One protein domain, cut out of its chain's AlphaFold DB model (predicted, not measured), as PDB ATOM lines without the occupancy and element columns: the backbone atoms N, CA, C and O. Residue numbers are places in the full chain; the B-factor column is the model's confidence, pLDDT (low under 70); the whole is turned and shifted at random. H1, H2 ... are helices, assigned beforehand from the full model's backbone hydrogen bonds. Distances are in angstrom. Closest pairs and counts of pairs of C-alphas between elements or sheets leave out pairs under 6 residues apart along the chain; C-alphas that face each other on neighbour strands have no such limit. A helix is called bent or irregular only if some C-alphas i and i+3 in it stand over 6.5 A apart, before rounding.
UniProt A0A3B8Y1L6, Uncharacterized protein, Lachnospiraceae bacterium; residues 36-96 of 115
ATOM      1  N   LEU A  36     132.108 143.350 103.064       88.69
ATOM      2  CA  LEU A  36     132.093 144.124 104.305       88.69
ATOM      3  C   LEU A  36     133.472 144.144 104.970       88.69
ATOM      4  O   LEU A  36     133.923 145.213 105.377       88.69
ATOM      5  N   TYR A  37     134.159 143.000 105.012       90.69
ATOM      6  CA  TYR A  37     135.521 142.896 105.526       90.69
ATOM      7  C   TYR A  37     136.479 143.823 104.772       90.69
ATOM      8  O   TYR A  37     137.184 144.621 105.389       90.69
ATOM      9  N   THR A  38     136.491 143.761 103.437       87.69
ATOM     10  CA  THR A  38     137.344 144.609 102.592       87.69
ATOM     11  C   THR A  38     137.062 146.086 102.851       87.69
ATOM     12  O   THR A  38     137.978 146.847 103.143       87.69
ATOM     13  N   LYS A  39     135.788 146.489 102.875       88.38
ATOM     14  CA  LYS A  39     135.418 147.883 103.134       88.38
ATOM     15  C   LYS A  39     135.835 148.362 104.530       88.38
ATOM     16  O   LYS A  39     136.338 149.471 104.694       88.38
ATOM     17  N   ALA A  40     135.640 147.531 105.549       86.75
ATOM     18  CA  ALA A  40     136.017 147.856 106.918       86.75
ATOM     19  C   ALA A  40     137.548 147.934 107.102       86.75
ATOM     20  O   ALA A  40     138.035 148.861 107.752       86.75
ATOM     21  N   SER A  41     138.298 146.997 106.517       84.38
ATOM     22  CA  SER A  41     139.757 146.887 106.672       84.38
ATOM     23  C   SER A  41     140.541 147.884 105.820       84.38
ATOM     24  O   SER A  41     141.502 148.470 106.312       84.38
ATOM     25  N   GLU A  42     140.135 148.104 104.572       84.38
ATOM     26  CA  GLU A  42     140.898 148.919 103.622       84.38
ATOM     27  C   GLU A  42     140.454 150.382 103.620       84.38
ATOM     28  O   GLU A  42     141.292 151.275 103.512       84.38
ATOM     29  N   GLU A  43     139.154 150.652 103.781       82.00
ATOM     30  CA  GLU A  43     138.636 152.024 103.733       82.00
ATOM     31  C   GLU A  43     138.524 152.621 105.142       82.00
ATOM     32  O   GLU A  43     139.138 153.640 105.452       82.00
ATOM     33  N   CYS A  44     137.765 151.983 106.040       77.19
ATOM     34  CA  CYS A  44     137.432 152.593 107.333       77.19
ATOM     35  C   CYS A  44     138.625 152.661 108.300       77.19
ATOM     36  O   CYS A  44     138.836 153.694 108.941       77.19
ATOM     37  N   PHE A  45     139.415 151.588 108.402       76.50
ATOM     38  CA  PHE A  45     140.594 151.553 109.277       76.50
ATOM     39  C   PHE A  45     141.682 152.544 108.851       76.50
ATOM     40  O   PHE A  45     142.273 153.220 109.700       76.50
ATOM     41  N   ALA A  46     141.923 152.663 107.543       74.56
ATOM     42  CA  ALA A  46     142.885 153.613 106.998       74.56
ATOM     43  C   ALA A  46     142.473 155.057 107.324       74.56
ATOM     44  O   ALA A  46     143.247 155.793 107.938       74.56
ATOM     45  N   THR A  47     141.220 155.431 107.037       78.06
ATOM     46  CA  THR A  47     140.709 156.777 107.335       78.06
ATOM     47  C   THR A  47     140.744 157.095 108.831       78.06
ATOM     48  O   THR A  47     141.112 158.202 109.218       78.06
ATOM     49  N   LEU A  48     140.407 156.147 109.710       76.00
ATOM     50  CA  LEU A  48     140.476 156.389 111.157       76.00
ATOM     51  C   LEU A  48     141.904 156.593 111.657       76.00
ATOM     52  O   LEU A  48     142.119 157.419 112.543       76.00
ATOM     53  N   THR A  49     142.873 155.893 111.070       74.69
ATOM     54  CA  THR A  49     144.295 156.092 111.373       74.69
ATOM     55  C   THR A  49     144.755 157.489 110.949       74.69
ATOM     56  O   THR A  49     145.433 158.176 111.714       74.69
ATOM     57  N   GLU A  50     144.340 157.959 109.770       78.56
ATOM     58  CA  GLU A  50     144.615 159.326 109.302       78.56
ATOM     59  C   GLU A  50     144.001 160.384 110.225       78.56
ATOM     60  O   GLU A  50     144.683 161.324 110.639       78.56
ATOM     61  N   VAL A  51     142.736 160.200 110.617       74.88
ATOM     62  CA  VAL A  51     142.036 161.088 111.555       74.88
ATOM     63  C   VAL A  51     142.723 161.095 112.925       74.88
ATOM     64  O   VAL A  51     142.877 162.160 113.522       74.88
ATOM     65  N   GLN A  52     143.190 159.942 113.413       74.50
ATOM     66  CA  GLN A  52     143.944 159.846 114.668       74.50
ATOM     67  C   GLN A  52     145.247 160.640 114.613       74.50
ATOM     68  O   GLN A  52     145.558 161.378 115.545       74.50
ATOM     69  N   ASN A  53     145.990 160.510 113.513       76.19
ATOM     70  CA  ASN A  53     147.254 161.211 113.320       76.19
ATOM     71  C   ASN A  53     147.056 162.730 113.192       76.19
ATOM     72  O   ASN A  53     147.873 163.498 113.703       76.19
ATOM     73  N   ALA A  54     145.967 163.169 112.550       74.44
ATOM     74  CA  ALA A  54     145.609 164.582 112.417       74.44
ATOM     75  C   ALA A  54     145.117 165.201 113.740       74.44
ATOM     76  O   ALA A  54     145.421 166.358 114.033       74.44
ATOM     77  N   TRP A  55     144.395 164.436 114.566       71.25
ATOM     78  CA  TRP A  55     143.905 164.854 115.883       71.25
ATOM     79  C   TRP A  55     144.700 164.210 117.023       71.25
ATOM     80  O   TRP A  55     144.172 163.472 117.857       71.25
ATOM     81  N   ASN A  56     145.986 164.550 117.109       63.03
ATOM     82  CA  ASN A  56     146.820 164.202 118.258       63.03
ATOM     83  C   ASN A  56     146.497 165.104 119.472       63.03
ATOM     84  O   ASN A  56     147.211 166.060 119.765       63.03
ATOM     85  N   GLY A  57     145.402 164.804 120.185       60.62
ATOM     86  CA  GLY A  57     145.092 165.389 121.499       60.62
ATOM     87  C   GLY A  57     143.618 165.319 121.934       60.62
ATOM     88  O   GLY A  57     142.708 165.558 121.146       60.62
ATOM     89  N   GLY A  58     143.373 165.046 123.224       64.06
ATOM     90  CA  GLY A  58     142.066 165.211 123.886       64.06
ATOM     91  C   GLY A  58     141.058 164.053 123.750       64.06
ATOM     92  O   GLY A  58     141.405 162.922 123.414       64.06
ATOM     93  N   THR A  59     139.780 164.337 124.034       63.22
ATOM     94  CA  THR A  59     138.641 163.389 124.025       63.22
ATOM     95  C   THR A  59     138.383 162.739 122.662       63.22
ATOM     96  O   THR A  59     137.897 161.610 122.618       63.22
ATOM     97  N   ALA A  60     138.746 163.395 121.552       65.00
ATOM     98  CA  ALA A  60     138.630 162.842 120.198       65.00
ATOM     99  C   ALA A  60     139.416 161.526 120.030       65.00
ATOM    100  O   ALA A  60     138.921 160.587 119.410       65.00
ATOM    101  N   SER A  61     140.582 161.408 120.678       73.38
ATOM    102  CA  SER A  61     141.401 160.188 120.663       73.38
ATOM    103  C   SER A  61     140.662 158.976 121.255       73.38
ATOM    104  O   SER A  61     140.724 157.881 120.701       73.38
ATOM    105  N   GLN A  62     139.867 159.164 122.317       78.31
ATOM    106  CA  GLN A  62     139.099 158.073 122.938       78.31
ATOM    107  C   GLN A  62     137.971 157.558 122.032       78.31
ATOM    108  O   GLN A  62     137.712 156.353 121.983       78.31
ATOM    109  N   TYR A  63     137.309 158.454 121.294       79.69
ATOM    110  CA  TYR A  63     136.278 158.062 120.330       79.69
ATOM    111  C   TYR A  63     136.863 157.274 119.158       79.69
ATOM    112  O   TYR A  63     136.247 156.300 118.720       79.69
ATOM    113  N   ILE A  64     138.058 157.641 118.691       81.62
ATOM    114  CA  ILE A  64     138.753 156.917 117.623       81.62
ATOM    115  C   ILE A  64     139.152 155.516 118.092       81.62
ATOM    116  O   ILE A  64     138.816 154.541 117.425       81.62
ATOM    117  N   VAL A  65     139.748 155.386 119.283       82.38
ATOM    118  CA  VAL A  65     140.094 154.074 119.867       82.38
ATOM    119  C   VAL A  65     138.856 153.181 120.000       82.38
ATOM    120  O   VAL A  65     138.883 152.018 119.600       82.38
ATOM    121  N   LYS A  66     137.740 153.726 120.502       85.75
ATOM    122  CA  LYS A  66     136.474 152.984 120.610       85.75
ATOM    123  C   LYS A  66     135.937 152.553 119.243       85.75
ATOM    124  O   LYS A  66     135.374 151.467 119.124       85.75
ATOM    125  N   THR A  67     136.077 153.403 118.230       84.62
ATOM    126  CA  THR A  67     135.620 153.104 116.867       84.62
ATOM    127  C   THR A  67     136.482 152.013 116.231       84.62
ATOM    128  O   THR A  67     135.923 151.057 115.706       84.62
ATOM    129  N   ASN A  68     137.810 152.071 116.384       83.44
ATOM    130  CA  ASN A  68     138.724 151.010 115.945       83.44
ATOM    131  C   ASN A  68     138.384 149.657 116.587       83.44
ATOM    132  O   ASN A  68     138.351 148.647 115.892       83.44
ATOM    133  N   GLY A  69     138.066 149.634 117.887       85.44
ATOM    134  CA  GLY A  69     137.608 148.414 118.565       85.44
ATOM    135  C   GLY A  69     136.377 147.799 117.892       85.44
ATOM    136  O   GLY A  69     136.397 146.632 117.527       85.44
ATOM    137  N   LYS A  70     135.349 148.609 117.617       88.56
ATOM    138  CA  LYS A  70     134.128 148.137 116.945       88.56
ATOM    139  C   LYS A  70     134.359 147.641 115.519       88.56
ATOM    140  O   LYS A  70     133.662 146.734 115.080       88.56
ATOM    141  N   ILE A  71     135.271 148.263 114.771       86.75
ATOM    142  CA  ILE A  71     135.577 147.804 113.410       86.75
ATOM    143  C   ILE A  71     136.345 146.484 113.472       86.75
ATOM    144  O   ILE A  71     136.052 145.600 112.679       86.75
ATOM    145  N   ASN A  72     137.252 146.299 114.436       86.00
ATOM    146  CA  ASN A  72     137.877 144.992 114.666       86.00
ATOM    147  C   ASN A  72     136.841 143.909 114.993       86.00
ATOM    148  O   ASN A  72     136.912 142.830 114.411       86.00
ATOM    149  N   ASP A  73     135.866 144.207 115.859       90.88
ATOM    150  CA  ASP A  73     134.768 143.278 116.160       90.88
ATOM    151  C   ASP A  73     133.995 142.919 114.878       90.88
ATOM    152  O   ASP A  73     133.798 141.745 114.577       90.88
ATOM    153  N   LEU A  74     133.658 143.920 114.051       89.38
ATOM    154  CA  LEU A  74     132.993 143.715 112.761       89.38
ATOM    155  C   LEU A  74     133.820 142.851 111.792       89.38
ATOM    156  O   LEU A  74     133.254 142.025 111.075       89.38
ATOM    157  N   LEU A  75     135.142 143.044 111.733       88.50
ATOM    158  CA  LEU A  75     136.024 142.211 110.910       88.50
ATOM    159  C   LEU A  75     135.996 140.753 111.382       88.50
ATOM    160  O   LEU A  75     135.919 139.857 110.541       88.50
ATOM    161  N   GLY A  76     136.013 140.527 112.699       91.38
ATOM    162  CA  GLY A  76     135.835 139.205 113.299       91.38
ATOM    163  C   GLY A  76     134.504 138.569 112.897       91.38
ATOM    164  O   GLY A  76     134.497 137.478 112.329       91.38
ATOM    165  N   ASP A  77     133.399 139.299 113.065       91.69
ATOM    166  CA  ASP A  77     132.059 138.840 112.685       91.69
ATOM    167  C   ASP A  77     131.981 138.462 111.194       91.69
ATOM    168  O   ASP A  77     131.365 137.459 110.830       91.69
ATOM    169  N   CYS A  78     132.636 139.219 110.304       91.12
ATOM    170  CA  CYS A  78     132.674 138.899 108.873       91.12
ATOM    171  C   CYS A  78     133.401 137.571 108.592       91.12
ATOM    172  O   CYS A  78     132.944 136.770 107.770       91.12
ATOM    173  N   VAL A  79     134.521 137.313 109.272       90.25
ATOM    174  CA  VAL A  79     135.262 136.046 109.150       90.25
ATOM    175  C   VAL A  79     134.428 134.879 109.680       90.25
ATOM    176  O   VAL A  79     134.340 133.832 109.026       90.25
ATOM    177  N   ASP A  80     133.762 135.069 110.817       93.19
ATOM    178  CA  ASP A  80     132.898 134.063 111.429       93.19
ATOM    179  C   ASP A  80     131.690 133.745 110.545       93.19
ATOM    180  O   ASP A  80     131.376 132.573 110.328       93.19
ATOM    181  N   MET A  81     131.054 134.757 109.950       91.56
ATOM    182  CA  MET A  81     129.955 134.576 108.998       91.56
ATOM    183  C   MET A  81     130.381 133.768 107.768       91.56
ATOM    184  O   MET A  81     129.663 132.855 107.352       91.56
ATOM    185  N   ASN A  82     131.547 134.069 107.190       89.31
ATOM    186  CA  ASN A  82     132.060 133.333 106.033       89.31
ATOM    187  C   ASN A  82     132.378 131.868 106.392       89.31
ATOM    188  O   ASN A  82     132.013 130.927 105.677       89.31
ATOM    189  N   THR A  83     132.985 131.662 107.562       91.62
ATOM    190  CA  THR A  83     133.277 130.331 108.107       91.62
ATOM    191  C   THR A  83     131.990 129.543 108.360       91.62
ATOM    192  O   THR A  83     131.881 128.376 107.980       91.62
ATOM    193  N   ALA A  84     130.976 130.179 108.948       93.00
ATOM    194  CA  ALA A  84     129.675 129.574 109.201       93.00
ATOM    195  C   ALA A  84     128.972 129.164 107.900       93.00
ATOM    196  O   ALA A  84     128.489 128.036 107.811       93.00
ATOM    197  N   ALA A  85     128.962 130.025 106.876       91.19
ATOM    198  CA  ALA A  85     128.386 129.708 105.569       91.19
ATOM    199  C   ALA A  85     129.067 128.489 104.924       91.19
ATOM    200  O   ALA A  85     128.394 127.562 104.468       91.19
ATOM    201  N   THR A  86     130.400 128.441 104.965       92.31
ATOM    202  CA  THR A  86     131.179 127.291 104.478       92.31
ATOM    203  C   THR A  86     130.829 126.012 105.244       92.31
ATOM    204  O   THR A  86     130.560 124.973 104.638       92.31
ATOM    205  N   ASN A  87     130.759 126.086 106.574       94.88
ATOM    206  CA  ASN A  87     130.423 124.945 107.426       94.88
ATOM    207  C   ASN A  87     128.993 124.435 107.202       94.88
ATOM    208  O   ASN A  87     128.772 123.224 107.202       94.88
ATOM    209  N   ILE A  88     128.022 125.333 107.013       93.88
ATOM    210  CA  ILE A  88     126.633 124.971 106.706       93.88
ATOM    211  C   ILE A  88     126.576 124.200 105.391       93.88
ATOM    212  O   ILE A  88     125.968 123.130 105.345       93.88
ATOM    213  N   PHE A  89     127.246 124.696 104.348       94.06
ATOM    214  CA  PHE A  89     127.278 124.017 103.058       94.06
ATOM    215  C   PHE A  89     127.917 122.626 103.162       94.06
ATOM    216  O   PHE A  89     127.313 121.649 102.730       94.06
ATOM    217  N   GLN A  90     129.075 122.504 103.820       94.50
ATOM    218  CA  GLN A  90     129.746 121.213 104.021       94.50
ATOM    219  C   GLN A  90     128.877 120.213 104.794       94.50
ATOM    220  O   GLN A  90     128.725 119.064 104.381       94.50
ATOM    221  N   ARG A  91     128.228 120.647 105.882       95.69
ATOM    222  CA  ARG A  91     127.288 119.794 106.628       95.69
ATOM    223  C   ARG A  91     126.101 119.360 105.776       95.69
ATOM    224  O   ARG A  91     125.634 118.233 105.914       95.69
ATOM    225  N   TYR A  92     125.615 120.239 104.903       94.88
ATOM    226  CA  TYR A  92     124.530 119.903 103.992       94.88
ATOM    227  C   TYR A  92     124.957 118.866 102.944       94.88
ATOM    228  O   TYR A  92     124.187 117.952 102.651       94.88
ATOM    229  N   LEU A  93     126.185 118.962 102.422       95.19
ATOM    230  CA  LEU A  93     126.742 117.954 101.518       95.19
ATOM    231  C   LEU A  93     126.838 116.583 102.195       95.19
ATOM    232  O   LEU A  93     126.399 115.594 101.615       95.19
ATOM    233  N   GLU A  94     127.330 116.515 103.433       96.06
ATOM    234  CA  GLU A  94     127.385 115.250 104.180       96.06
ATOM    235  C   GLU A  94     125.989 114.667 104.438       96.06
ATOM    236  O   GLU A  94     125.747 113.490 104.172       96.06
ATOM    237  N   TYR A  95     125.026 115.499 104.837       95.25
ATOM    238  CA  TYR A  95     123.630 115.080 104.971       95.25
ATOM    239  C   TYR A  95     123.041 114.540 103.655       95.25
ATOM    240  O   TYR A  95     122.326 113.535 103.646       95.25
ATOM    241  N   ALA A  96     123.348 115.178 102.522       95.25
ATOM    242  CA  ALA A  96     122.913 114.705 101.212       95.25
ATOM    243  C   ALA A  96     123.546 113.348 100.851       95.25
ATOM    244  O   ALA A  96     122.834 112.459 100.373       95.25
TER     245      ALA A  96
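AT A GLANCE: This is residues 36 to 96 of the 115 residues of an uncharacterized protein of Lachnospiraceae bacterium (UniProt A0A3B8Y1L6). A long helical hairpin with unequal arms: the long helix H2 makes the full length, and the shorter H1 folds back side by side with its first part, while residues 80 to 96 of H2 stick out alone. The printed part has 61 residues with two named helices, H1 then H2, and no named strand; the class is all helix. It is an extended rod, with a radius of gyration of the C-alphas of 17.1 A and spans of 59 by 17 by 9 A.

IN THESE COORDINATES: H2, residues 59 to 96, is 56.0 A long from first to last C-alpha and ends at C-alpha 96 (122.913, 114.705, 101.212). H1, residues 36 to 54, is 25.8 A long and begins at C-alpha 36 (132.093, 144.124, 104.305). H1 is neither bent nor irregular, but only just: C-alphas 42 and 45 are 6.2 A apart.

HOW THE PARTS SIT: H2 touches H1 with residues 61 to 79 alone, and their closest C-alphas, those of Tyr 37 and Leu 75, are 5.5 A apart. They form a helical hairpin, opposite ways at a shallow tilt of 12 degrees. Every O i to N i+4 pair is within hydrogen-bond range in H2, and 12 of 15 are in H1.

THE WHOLE: The C-alphas farthest apart, those of Gly 57 and Ala 96, are 58.9 A apart. The printed part has no cut, and the link from H1 to H2 is tight. Mean pLDDT of the printed part is 84.2; residues 56 to 60 are under 70.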